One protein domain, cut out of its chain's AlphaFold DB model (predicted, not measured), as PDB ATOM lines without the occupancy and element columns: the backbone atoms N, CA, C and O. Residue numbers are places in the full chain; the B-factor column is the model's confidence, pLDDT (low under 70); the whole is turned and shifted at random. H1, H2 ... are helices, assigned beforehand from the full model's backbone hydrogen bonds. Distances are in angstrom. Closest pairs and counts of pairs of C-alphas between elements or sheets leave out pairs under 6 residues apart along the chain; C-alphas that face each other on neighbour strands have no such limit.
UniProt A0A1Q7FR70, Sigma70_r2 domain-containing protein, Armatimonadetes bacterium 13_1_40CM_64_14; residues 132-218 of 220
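Overview. This is residues 132 to 218 of the 220 residues of the protein "Sigma70_r2 domain-containing protein" of Armatimonadetes bacterium 13_1_40CM_64_14 (UniProt A0A1Q7FR70). One long helix, H4, makes a spine along most of the length; H1 slants away from it toward residue 132, like the arm of a narrow V, and H2, with H3 packed on it, stands crosswise near the other end of H4. The printed part has 87 residues with four named helices, H1, H2, H3 and H4 in that order, and no named strand: all helix. It is loose, with a radius of gyration of the C-alphas of 15.9 A, and rod-shaped, spanning 52 by 21 by 17 A.

Arrangement. Begin with H4, residues 186 to 216. H1, residues 132 to 153, touches it, closest at the C-alphas of Ala 148 and Ala 203, 5.7 A apart; they run opposite ways at a shallow tilt of 33 degrees, only just short of steep. H2, residues 157 to 169, touches H4 with residues 158 to 162 alone, about perpendicular at 83 degrees; the closest C-alphas, Ala 159 and Ala 192, are 4.4 A apart. H3, residues 172 to 181, touches H2 at a steep tilt of 49 degrees, the closest C-alphas being Ala 165 and Ala 175, 4.8 A. H3 and H4 only just touch, with 3 pairs of C-alphas within 8 A, the closest Leu 179 and Val 189 at 7.3 A. H1 and H2 touch only at the corner, and only just, with 3 pairs, the closest Val 152 and Gln 160 at 6.5 A. H1 and H3 are apart. In H2, H3 and H4 every O i to N i+4 pair is within hydrogen-bond range; in H1, 15 of 18.

Along the chain. Find C-alpha 132 at (-21.116, -10.156, -20.085); H1 runs 31.2 A from there, with a kink of 29 degrees near residue 139. H2 is 18.5 A long and H3 14.4 A. H4 runs 44.9 A, from C-alpha 186 at (-39.661, -7.815, 22.818) to C-alpha 216 at (-35.238, -19.974, -20.146).

Size, cuts and confidence. The C-alphas farthest apart, Ala 181 and Arg 218, are 52.2 A apart. The printed part has no cut, and its three links are tight. Residues 212 to 218 stand free. Mean pLDDT of the printed part is 72.3; 33 residues are under 70, among them 132 to 145 and 211 to 218.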
ATOM      1  N   GLU A 132     -20.283  -9.078 -20.625       52.09
ATOM      2  CA  GLU A 132     -21.116 -10.156 -20.085       52.09
ATOM      3  C   GLU A 132     -21.248 -10.082 -18.552       52.09
ATOM      4  O   GLU A 132     -22.324 -10.343 -18.007       52.09
ATOM      5  N   ASP A 133     -20.228  -9.598 -17.837       46.09
ATOM      6  CA  ASP A 133     -20.236  -9.540 -16.367       46.09
ATOM      7  C   ASP A 133     -21.156  -8.422 -15.822       46.09
ATOM      8  O   ASP A 133     -21.743  -8.525 -14.734       46.09
ATOM      9  N   ARG A 134     -21.408  -7.380 -16.634       50.69
ATOM     10  CA  ARG A 134     -22.460  -6.376 -16.373       50.69
ATOM     11  C   ARG A 134     -23.840  -7.031 -16.266       50.69
ATOM     12  O   ARG A 134     -24.565  -6.754 -15.307       50.69
ATOM     13  N   LEU A 135     -24.168  -7.915 -17.209       50.78
ATOM     14  CA  LEU A 135     -25.465  -8.595 -17.307       50.78
ATOM     15  C   LEU A 135     -25.609  -9.727 -16.278       50.78
ATOM     16  O   LEU A 135     -26.697  -9.919 -15.729       50.78
ATOM     17  N   PHE A 136     -24.525 -10.452 -15.975       51.94
ATOM     18  CA  PHE A 136     -24.584 -11.645 -15.121       51.94
ATOM     19  C   PHE A 136     -24.326 -11.401 -13.631       51.94
ATOM     20  O   PHE A 136     -24.755 -12.223 -12.822       51.94
ATOM     21  N   ARG A 137     -23.684 -10.295 -13.227       53.81
ATOM     22  CA  ARG A 137     -23.344 -10.064 -11.806       53.81
ATOM     23  C   ARG A 137     -23.830  -8.733 -11.249       53.81
ATOM     24  O   ARG A 137     -24.460  -8.711 -10.186       53.81
ATOM     25  N   ARG A 138     -23.605  -7.621 -11.958       57.59
ATOM     26  CA  ARG A 138     -24.055  -6.292 -11.493       57.59
ATOM     27  C   ARG A 138     -25.571  -6.144 -11.568       57.59
ATOM     28  O   ARG A 138     -26.183  -5.663 -10.615       57.59
ATOM     29  N   GLU A 139     -26.197  -6.603 -12.647       62.75
ATOM     30  CA  GLU A 139     -27.643  -6.472 -12.787       62.75
ATOM     31  C   GLU A 139     -28.471  -7.346 -11.831       62.75
ATOM     32  O   GLU A 139     -29.414  -6.801 -11.255       62.75
ATOM     33  N   PRO A 140     -28.165  -8.636 -11.572       61.41
ATOM     34  CA  PRO A 140     -28.902  -9.415 -10.578       61.41
ATOM     35  C   PRO A 140     -28.774  -8.842  -9.169       61.41
ATOM     36  O   PRO A 140     -29.767  -8.783  -8.448       61.41
ATOM     37  N   ARG A 141     -27.584  -8.354  -8.785       60.84
ATOM     38  CA  ARG A 141     -27.381  -7.672  -7.497       60.84
ATOM     39  C   ARG A 141     -28.174  -6.368  -7.427       60.84
ATOM     40  O   ARG A 141     -28.837  -6.118  -6.427       60.84
ATOM     41  N   ALA A 142     -28.193  -5.575  -8.499       66.44
ATOM     42  CA  ALA A 142     -29.016  -4.370  -8.575       66.44
ATOM     43  C   ALA A 142     -30.528  -4.684  -8.571       66.44
ATOM     44  O   ALA A 142     -31.308  -3.957  -7.958       66.44
ATOM     45  N   ARG A 143     -30.968  -5.772  -9.220       66.81
ATOM     46  CA  ARG A 143     -32.356  -6.267  -9.175       66.81
ATOM     47  C   ARG A 143     -32.733  -6.718  -7.767       66.81
ATOM     48  O   ARG A 143     -33.744  -6.247  -7.251       66.81
ATOM     49  N   LEU A 144     -31.888  -7.518  -7.114       64.62
ATOM     50  CA  LEU A 144     -32.063  -7.932  -5.722       64.62
ATOM     51  C   LEU A 144     -32.129  -6.723  -4.789       64.62
ATOM     52  O   LEU A 144     -33.047  -6.640  -3.982       64.62
ATOM     53  N   ALA A 145     -31.223  -5.754  -4.936       65.00
ATOM     54  CA  ALA A 145     -31.224  -4.533  -4.135       65.00
ATOM     55  C   ALA A 145     -32.508  -3.713  -4.342       65.00
ATOM     56  O   ALA A 145     -33.095  -3.234  -3.373       65.00
ATOM     57  N   ARG A 146     -33.002  -3.590  -5.582       71.81
ATOM     58  CA  ARG A 146     -34.271  -2.901  -5.883       71.81
ATOM     59  C   ARG A 146     -35.487  -3.636  -5.314       71.81
ATOM     60  O   ARG A 146     -36.388  -2.986  -4.782       71.81
ATOM     61  N   HIS A 147     -35.519  -4.964  -5.401       67.94
ATOM     62  CA  HIS A 147     -36.577  -5.797  -4.822       67.94
ATOM     63  C   HIS A 147     -36.569  -5.758  -3.301       67.94
ATOM     64  O   HIS A 147     -37.596  -5.459  -2.699       67.94
ATOM     65  N   ALA A 148     -35.404  -5.941  -2.685       64.81
ATOM     66  CA  ALA A 148     -35.222  -5.792  -1.249       64.81
ATOM     67  C   ALA A 148     -35.650  -4.392  -0.788       64.81
ATOM     68  O   ALA A 148     -36.419  -4.274   0.157       64.81
ATOM     69  N   ALA A 149     -35.262  -3.328  -1.498       69.69
ATOM     70  CA  ALA A 149     -35.686  -1.968  -1.171       69.69
ATOM     71  C   ALA A 149     -37.208  -1.766  -1.292       69.69
ATOM     72  O   ALA A 149     -37.789  -1.052  -0.477       69.69
ATOM     73  N   ARG A 150     -37.878  -2.386  -2.276       75.88
ATOM     74  CA  ARG A 150     -39.351  -2.368  -2.375       75.88
ATOM     75  C   ARG A 150     -40.008  -3.089  -1.201       75.88
ATOM     76  O   ARG A 150     -40.892  -2.518  -0.573       75.88
ATOM     77  N   LEU A 151     -39.540  -4.292  -0.887       67.38
ATOM     78  CA  LEU A 151     -40.074  -5.124   0.190       67.38
ATOM     79  C   LEU A 151     -39.849  -4.500   1.573       67.38
ATOM     80  O   LEU A 151     -40.730  -4.532   2.425       67.38
ATOM     81  N   VAL A 152     -38.703  -3.851   1.779       69.19
ATOM     82  CA  VAL A 152     -38.411  -3.088   3.000       69.19
ATOM     83  C   VAL A 152     -39.319  -1.864   3.120       69.19
ATOM     84  O   VAL A 152     -39.764  -1.552   4.221       69.19
ATOM     85  N   ARG A 153     -39.660  -1.187   2.012       78.44
ATOM     86  CA  ARG A 153     -40.630  -0.077   2.038       78.44
ATOM     87  C   ARG A 153     -42.045  -0.527   2.407       78.44
ATOM     88  O   ARG A 153     -42.761   0.264   3.009       78.44
ATOM     89  N   SER A 154     -42.429  -1.762   2.086       78.81
ATOM     90  CA  SER A 154     -43.704  -2.351   2.527       78.81
ATOM     91  C   SER A 154     -43.660  -2.955   3.934       78.81
ATOM     92  O   SER A 154     -44.706  -3.333   4.450       78.81
ATOM     93  N   ALA A 155     -42.475  -3.069   4.541       81.94
ATOM     94  CA  ALA A 155     -42.321  -3.641   5.873       81.94
ATOM     95  C   ALA A 155     -42.872  -2.708   6.959       81.94
ATOM     96  O   ALA A 155     -42.894  -1.484   6.793       81.94
ATOM     97  N   SER A 156     -43.243  -3.281   8.103       85.69
ATOM     98  CA  SER A 156     -43.656  -2.531   9.286       85.69
ATOM     99  C   SER A 156     -42.581  -1.532   9.739       85.69
ATOM    100  O   SER A 156     -41.378  -1.721   9.527       85.69
ATOM    101  N   SER A 157     -42.995  -0.459  10.420       81.81
ATOM    102  CA  SER A 157     -42.063   0.543  10.962       81.81
ATOM    103  C   SER A 157     -41.040  -0.071  11.929       81.81
ATOM    104  O   SER A 157     -39.877   0.344  11.946       81.81
ATOM    105  N   ALA A 158     -41.439  -1.105  12.676       76.44
ATOM    106  CA  ALA A 158     -40.566  -1.895  13.540       76.44
ATOM    107  C   ALA A 158     -39.475  -2.620  12.734       76.44
ATOM    108  O   ALA A 158     -38.288  -2.493  13.043       76.44
ATOM    109  N   ALA A 159     -39.852  -3.314  11.655       76.19
ATOM    110  CA  ALA A 159     -38.919  -4.000  10.760       76.19
ATOM    111  C   ALA A 159     -37.949  -3.031  10.067       76.19
ATOM    112  O   ALA A 159     -36.746  -3.297  10.002       76.19
ATOM    113  N   GLN A 160     -38.434  -1.875   9.609       79.50
ATOM    114  CA  GLN A 160     -37.581  -0.845   9.008       79.50
ATOM    115  C   GLN A 160     -36.567  -0.278  10.009       79.50
ATOM    116  O   GLN A 160     -35.395  -0.097   9.671       79.50
ATOM    117  N   THR A 161     -36.998  -0.018  11.244       78.50
ATOM    118  CA  THR A 161     -36.131   0.516  12.306       78.50
ATOM    119  C   THR A 161     -35.069  -0.506  12.701       78.50
ATOM    120  O   THR A 161     -33.890  -0.167  12.789       78.50
ATOM    121  N   LEU A 162     -35.459  -1.778  12.824       75.94
ATOM    122  CA  LEU A 162     -34.552  -2.884  13.124       75.94
ATOM    123  C   LEU A 162     -33.488  -3.059  12.042       75.94
ATOM    124  O   LEU A 162     -32.310  -3.260  12.343       75.94
ATOM    125  N   LEU A 163     -33.896  -2.965  10.776       74.06
ATOM    126  CA  LEU A 163     -32.980  -3.069   9.649       74.06
ATOM    127  C   LEU A 163     -31.956  -1.926   9.652       74.06
ATOM    128  O   LEU A 163     -30.765  -2.187   9.500       74.06
ATOM    129  N   ARG A 164     -32.391  -0.677   9.878       82.31
ATOM    130  CA  ARG A 164     -31.482   0.481   9.975       82.31
ATOM    131  C   ARG A 164     -30.494   0.335  11.129       82.31
ATOM    132  O   ARG A 164     -29.303   0.553  10.932       82.31
ATOM    133  N   ALA A 165     -30.971  -0.093  12.297       74.06
ATOM    134  CA  ALA A 165     -30.136  -0.312  13.476       74.06
ATOM    135  C   ALA A 165     -29.056  -1.385  13.238       74.06
ATOM    136  O   ALA A 165     -27.911  -1.232  13.662       74.06
ATOM    137  N   ARG A 166     -29.394  -2.456  12.503       76.06
ATOM    138  CA  ARG A 166     -28.423  -3.486  12.099       76.06
ATOM    139  C   ARG A 166     -27.400  -2.980  11.091       76.06
ATOM    140  O   ARG A 166     -26.220  -3.278  11.250       76.06
ATOM    141  N   LEU A 167     -27.837  -2.224  10.084       73.75
ATOM    142  CA  LEU A 167     -26.941  -1.662   9.067       73.75
ATOM    143  C   LEU A 167     -25.953  -0.652   9.662       73.75
ATOM    144  O   LEU A 167     -24.814  -0.598   9.218       73.75
ATOM    145  N   ALA A 168     -26.369   0.117  10.672       75.88
ATOM    146  CA  ALA A 168     -25.514   1.113  11.312       75.88
ATOM    147  C   ALA A 168     -24.434   0.499  12.216       75.88
ATOM    148  O   ALA A 168     -23.320   1.008  12.262       75.88
ATOM    149  N   ASN A 169     -24.752  -0.581  12.940       76.00
ATOM    150  CA  ASN A 169     -23.890  -1.065  14.025       76.00
ATOM    151  C   ASN A 169     -23.198  -2.404  13.746       76.00
ATOM    152  O   ASN A 169     -22.307  -2.777  14.506       76.00
ATOM    153  N   GLY A 170     -23.654  -3.190  12.761       66.06
ATOM    154  CA  GLY A 170     -23.161  -4.550  12.473       66.06
ATOM    155  C   GLY A 170     -23.395  -5.588  13.589       66.06
ATOM    156  O   GLY A 170     -23.358  -6.789  13.343       66.06
ATOM    157  N   ASN A 171     -23.687  -5.143  14.813       76.56
ATOM    158  CA  ASN A 171     -23.860  -5.963  15.999       76.56
ATOM    159  C   ASN A 171     -25.347  -6.119  16.356       76.56
ATOM    160  O   ASN A 171     -26.085  -5.145  16.531       76.56
ATOM    161  N   ARG A 172     -25.775  -7.375  16.511       75.25
ATOM    162  CA  ARG A 172     -27.146  -7.751  16.863       75.25
ATOM    163  C   ARG A 172     -27.599  -7.151  18.194       75.25
ATOM    164  O   ARG A 172     -28.713  -6.640  18.255       75.25
ATOM    165  N   THR A 173     -26.756  -7.186  19.225       79.19
ATOM    166  CA  THR A 173     -27.134  -6.686  20.557       79.19
ATOM    167  C   THR A 173     -27.311  -5.171  20.550       79.19
ATOM    168  O   THR A 173     -28.266  -4.661  21.127       79.19
ATOM    169  N   ALA A 174     -26.464  -4.445  19.815       77.62
ATOM    170  CA  ALA A 174     -26.602  -2.999  19.643       77.62
ATOM    171  C   ALA A 174     -27.927  -2.622  18.955       77.62
ATOM    172  O   ALA A 174     -28.583  -1.661  19.356       77.62
ATOM    173  N   ALA A 175     -28.355  -3.402  17.958       75.75
ATOM    174  CA  ALA A 175     -29.629  -3.179  17.282       75.75
ATOM    175  C   ALA A 175     -30.840  -3.441  18.197       75.75
ATOM    176  O   ALA A 175     -31.797  -2.670  18.184       75.75
ATOM    177  N   GLU A 176     -30.791  -4.492  19.019       79.50
ATOM    178  CA  GLU A 176     -31.844  -4.812  19.994       79.50
ATOM    179  C   GLU A 176     -31.950  -3.725  21.085       79.50
ATOM    180  O   GLU A 176     -33.054  -3.286  21.410       79.50
ATOM    181  N   HIS A 177     -30.820  -3.191  21.568       83.44
ATOM    182  CA  HIS A 177     -30.809  -2.061  22.507       83.44
ATOM    183  C   HIS A 177     -31.399  -0.774  21.912       83.44
ATOM    184  O   HIS A 177     -32.153  -0.077  22.591       83.44
ATOM    185  N   GLN A 178     -31.104  -0.457  20.646       80.69
ATOM    186  CA  GLN A 178     -31.677   0.717  19.973       80.69
ATOM    187  C   GLN A 178     -33.192   0.602  19.778       80.69
ATOM    188  O   GLN A 178     -33.904   1.601  19.866       80.69
ATOM    189  N   LEU A 179     -33.704  -0.608  19.553       79.50
ATOM    190  CA  LEU A 179     -35.141  -0.849  19.437       79.50
ATOM    191  C   LEU A 179     -35.860  -0.729  20.776       79.50
ATOM    192  O   LEU A 179     -36.925  -0.120  20.835       79.50
ATOM    193  N   ALA A 180     -35.254  -1.239  21.848       84.81
ATOM    194  CA  ALA A 180     -35.764  -1.023  23.196       84.81
ATOM    195  C   ALA A 180     -35.800   0.479  23.535       84.81
ATOM    196  O   ALA A 180     -36.806   0.972  24.041       84.81
ATOM    197  N   ALA A 181     -34.751   1.232  23.176       84.88
ATOM    198  CA  ALA A 181     -34.702   2.686  23.355       84.88
ATOM    199  C   ALA A 181     -35.751   3.441  22.516       84.88
ATOM    200  O   ALA A 181     -36.228   4.494  22.929       84.88
ATOM    201  N   ALA A 182     -36.147   2.891  21.366       84.44
ATOM    202  CA  ALA A 182     -37.222   3.417  20.524       84.44
ATOM    203  C   ALA A 182     -38.635   2.993  20.984       84.44
ATOM    204  O   ALA A 182     -39.614   3.297  20.304       84.44
ATOM    205  N   GLY A 183     -38.754   2.307  22.129       89.94
ATOM    206  CA  GLY A 183     -40.033   1.938  22.739       89.94
ATOM    207  C   GLY A 183     -40.671   0.661  22.189       89.94
ATOM    208  O   GLY A 183     -41.847   0.416  22.455       89.94
ATOM    209  N   PHE A 184     -39.932  -0.160  21.435       89.38
ATOM    210  CA  PHE A 184     -40.447  -1.441  20.950       89.38
ATOM    211  C   PHE A 184     -40.407  -2.515  22.040       89.38
ATOM    212  O   PHE A 184     -39.404  -2.683  22.736       89.38
ATOM    213  N   THR A 185     -41.488  -3.287  22.157       92.69
ATOM    214  CA  THR A 185     -41.547  -4.445  23.055       92.69
ATOM    215  C   THR A 185     -40.776  -5.639  22.473       92.69
ATOM    216  O   THR A 185     -40.636  -5.735  21.249       92.69
ATOM    217  N   PRO A 186     -40.318  -6.596  23.303       89.31
ATOM    218  CA  PRO A 186     -39.661  -7.815  22.818       89.31
ATOM    219  C   PRO A 186     -40.473  -8.550  21.738       89.31
ATOM    220  O   PRO A 186     -39.935  -8.887  20.685       89.31
ATOM    221  N   ASP A 187     -41.790  -8.676  21.924       90.19
ATOM    222  CA  ASP A 187     -42.693  -9.303  20.948       90.19
ATOM    223  C   ASP A 187     -42.768  -8.538  19.617       90.19
ATOM    224  O   ASP A 187     -43.007  -9.125  18.560       90.19
ATOM    225  N   GLN A 188     -42.629  -7.208  19.636       85.75
ATOM    226  CA  GLN A 188     -42.575  -6.397  18.414       85.75
ATOM    227  C   GLN A 188     -41.240  -6.587  17.687       85.75
ATOM    228  O   GLN A 188     -41.225  -6.663  16.458       85.75
ATOM    229  N   VAL A 189     -40.137  -6.719  18.428       82.69
ATOM    230  CA  VAL A 189     -38.808  -7.014  17.873       82.69
ATOM    231  C   VAL A 189     -38.774  -8.412  17.246       82.69
ATOM    232  O   VAL A 189     -38.274  -8.582  16.134       82.69
ATOM    233  N   GLU A 190     -39.362  -9.412  17.902       84.62
ATOM    234  CA  GLU A 190     -39.447 -10.773  17.362       84.62
ATOM    235  C   GLU A 190     -40.325 -10.841  16.102       84.62
ATOM    236  O   GLU A 190     -39.936 -11.449  15.095       84.62
ATOM    237  N   ARG A 191     -41.472 -10.147  16.105       83.06
ATOM    238  CA  ARG A 191     -42.312  -9.993  14.908       83.06
ATOM    239  C   ARG A 191     -41.555  -9.316  13.769       83.06
ATOM    240  O   ARG A 191     -41.577  -9.827  12.652       83.06
ATOM    241  N   ALA A 192     -40.810  -8.249  14.054       77.31
ATOM    242  CA  ALA A 192     -39.963  -7.569  13.077       77.31
ATOM    243  C   ALA A 192     -38.862  -8.486  12.510       77.31
ATOM    244  O   ALA A 192     -38.587  -8.464  11.311       77.31
ATOM    245  N   HIS A 193     -38.245  -9.341  13.332       77.12
ATOM    246  CA  HIS A 193     -37.288 -10.341  12.852       77.12
ATOM    247  C   HIS A 193     -37.923 -11.372  11.924       77.12
ATOM    248  O   HIS A 193     -37.337 -11.713  10.894       77.12
ATOM    249  N   THR A 194     -39.101 -11.870  12.289       82.38
ATOM    250  CA  THR A 194     -39.843 -12.849  11.489       82.38
ATOM    251  C   THR A 194     -40.250 -12.252  10.146       82.38
ATOM    252  O   THR A 194     -40.020 -12.862   9.102       82.38
ATOM    253  N   GLU A 195     -40.753 -11.018  10.160       82.56
ATOM    254  CA  GLU A 195     -41.104 -10.257   8.965       82.56
ATOM    255  C   GLU A 195     -39.892 -10.050   8.047       82.56
ATOM    256  O   GLU A 195     -39.947 -10.389   6.867       82.56
ATOM    257  N   LEU A 196     -38.751  -9.594   8.577       74.75
ATOM    258  CA  LEU A 196     -37.536  -9.398   7.775       74.75
ATOM    259  C   LEU A 196     -37.007 -10.700   7.161       74.75
ATOM    260  O   LEU A 196     -36.524 -10.685   6.028       74.75
ATOM    261  N   ARG A 197     -37.112 -11.837   7.866       78.00
ATOM    262  CA  ARG A 197     -36.764 -13.151   7.295       78.00
ATOM    263  C   ARG A 197     -37.695 -13.515   6.141       78.00
ATOM    264  O   ARG A 197     -37.211 -13.926   5.089       78.00
ATOM    265  N   ALA A 198     -39.005 -13.338   6.318       75.06
ATOM    266  CA  ALA A 198     -39.990 -13.620   5.278       75.06
ATOM    267  C   ALA A 198     -39.761 -12.749   4.031       75.06
ATOM    268  O   ALA A 198     -39.738 -13.267   2.912       75.06
ATOM    269  N   LEU A 199     -39.497 -11.452   4.221       74.06
ATOM    270  CA  LEU A 199     -39.180 -10.521   3.136       74.06
ATOM    271  C   LEU A 199     -37.867 -10.882   2.430       74.06
ATOM    272  O   LEU A 199     -37.805 -10.838   1.203       74.06
ATOM    273  N   GLY A 200     -36.837 -11.300   3.170       70.69
ATOM    274  CA  GLY A 200     -35.580 -11.778   2.587       70.69
ATOM    275  C   GLY A 200     -35.776 -13.010   1.697       70.69
ATOM    276  O   GLY A 200     -35.269 -13.058   0.576       70.69
ATOM    277  N   VAL A 201     -36.571 -13.983   2.152       72.44
ATOM    278  CA  VAL A 201     -36.907 -15.180   1.361       72.44
ATOM    279  C   VAL A 201     -37.713 -14.819   0.111       72.44
ATOM    280  O   VAL A 201     -37.426 -15.346  -0.965       72.44
ATOM    281  N   ALA A 202     -38.686 -13.910   0.225       69.62
ATOM    282  CA  ALA A 202     -39.469 -13.433  -0.916       69.62
ATOM    283  C   ALA A 202     -38.584 -12.738  -1.965       69.62
ATOM    284  O   ALA A 202     -38.670 -13.068  -3.147       69.62
ATOM    285  N   ALA A 203     -37.670 -11.860  -1.535       66.50
ATOM    286  CA  ALA A 203     -36.725 -11.177  -2.419       66.50
ATOM    287  C   ALA A 203     -35.839 -12.164  -3.198       66.50
ATOM    288  O   ALA A 203     -35.646 -12.015  -4.403       66.50
ATOM    289  N   MET A 204     -35.319 -13.192  -2.518       66.94
ATOM    290  CA  MET A 204     -34.484 -14.213  -3.155       66.94
ATOM    291  C   MET A 204     -35.271 -15.054  -4.162       66.94
ATOM    292  O   MET A 204     -34.777 -15.303  -5.260       66.94
ATOM    293  N   ARG A 205     -36.497 -15.473  -3.819       70.44
ATOM    294  CA  ARG A 205     -37.359 -16.240  -4.735       70.44
ATOM    295  C   ARG A 205     -37.672 -15.462  -6.007       70.44
ATOM    296  O   ARG A 205     -37.587 -16.039  -7.088       70.44
ATOM    297  N   GLU A 206     -37.968 -14.174  -5.879       72.56
ATOM    298  CA  GLU A 206     -38.265 -13.308  -7.018       72.56
ATOM    299  C   GLU A 206     -37.059 -13.184  -7.955       72.56
ATOM    300  O   GLU A 206     -37.174 -13.409  -9.155       72.56
ATOM    301  N   VAL A 207     -35.864 -12.947  -7.407       67.88
ATOM    302  CA  VAL A 207     -34.631 -12.855  -8.207       67.88
ATOM    303  C   VAL A 207     -34.286 -14.181  -8.885       67.88
ATOM    304  O   VAL A 207     -33.851 -14.186 -10.036       67.88
ATOM    305  N   ILE A 208     -34.499 -15.315  -8.209       68.88
ATOM    306  CA  ILE A 208     -34.319 -16.641  -8.816       68.88
ATOM    307  C   ILE A 208     -35.319 -16.845  -9.963       68.88
ATOM    308  O   ILE A 208     -34.932 -17.358 -11.013       68.88
ATOM    309  N   SER A 209     -36.578 -16.436  -9.782       74.12
ATOM    310  CA  SER A 209     -37.629 -16.524 -10.803       74.12
ATOM    311  C   SER A 209     -37.303 -15.667 -12.030       74.12
ATOM    312  O   SER A 209     -37.267 -16.176 -13.151       74.12
ATOM    313  N   GLU A 210     -36.959 -14.394 -11.826       71.06
ATOM    314  CA  GLU A 210     -36.582 -13.467 -12.898       71.06
ATOM    315  C   GLU A 210     -35.353 -13.956 -13.666       71.06
ATOM    316  O   GLU A 210     -35.351 -13.968 -14.895       71.06
ATOM    317  N   ASN A 211     -34.318 -14.424 -12.960       66.19
ATOM    318  CA  ASN A 211     -33.136 -14.973 -13.617       66.19
ATOM    319  C   ASN A 211     -33.495 -16.238 -14.412       66.19
ATOM    320  O   ASN A 211     -33.079 -16.367 -15.559       66.19
ATOM    321  N   ARG A 212     -34.322 -17.146 -13.872       67.94
ATOM    322  CA  ARG A 212     -34.790 -18.331 -14.613       67.94
ATOM    323  C   ARG A 212     -35.537 -17.969 -15.896       67.94
ATOM    324  O   ARG A 212     -35.329 -18.650 -16.893       67.94
ATOM    325  N   LEU A 213     -36.349 -16.913 -15.902       61.94
ATOM    326  CA  LEU A 213     -37.028 -16.428 -17.112       61.94
ATOM    327  C   LEU A 213     -36.031 -15.878 -18.141       61.94
ATOM    328  O   LEU A 213     -36.120 -16.216 -19.320       61.94
ATOM    329  N   VAL A 214     -35.033 -15.109 -17.693       58.81
ATOM    330  CA  VAL A 214     -33.950 -14.595 -18.553       58.81
ATOM    331  C   VAL A 214     -33.137 -15.736 -19.182       58.81
ATOM    332  O   VAL A 214     -32.761 -15.656 -20.350       58.81
ATOM    333  N   PHE A 215     -32.898 -16.823 -18.443       52.38
ATOM    334  CA  PHE A 215     -32.147 -17.984 -18.936       52.38
ATOM    335  C   PHE A 215     -33.002 -18.994 -19.721       52.38
ATOM    336  O   PHE A 215     -32.481 -19.673 -20.604       52.38
ATOM    337  N   GLY A 216     -34.304 -19.089 -19.443       54.91
ATOM    338  CA  GLY A 216     -35.238 -19.974 -20.146       54.91
ATOM    339  C   GLY A 216     -35.532 -19.531 -21.580       54.91
ATOM    340  O   GLY A 216     -35.727 -20.375 -22.446       54.91
ATOM    341  N   LEU A 217     -35.480 -18.223 -21.851       50.94
ATOM    342  CA  LEU A 217     -35.664 -17.635 -23.185       50.94
ATOM    343  C   LEU A 217     -34.424 -17.755 -24.097       50.94
ATOM    344  O   LEU A 217     -34.482 -17.356 -25.256       50.94
ATOM    345  N   ARG A 218     -33.299 -18.281 -23.589       47.91
ATOM    346  CA  ARG A 218     -32.023 -18.417 -24.320       47.91
ATOM    347  C   ARG A 218     -31.719 -19.834 -24.822       47.91
ATOM    348  O   ARG A 218     -30.627 -20.056 -25.341       47.91
TER     349      ARG A 218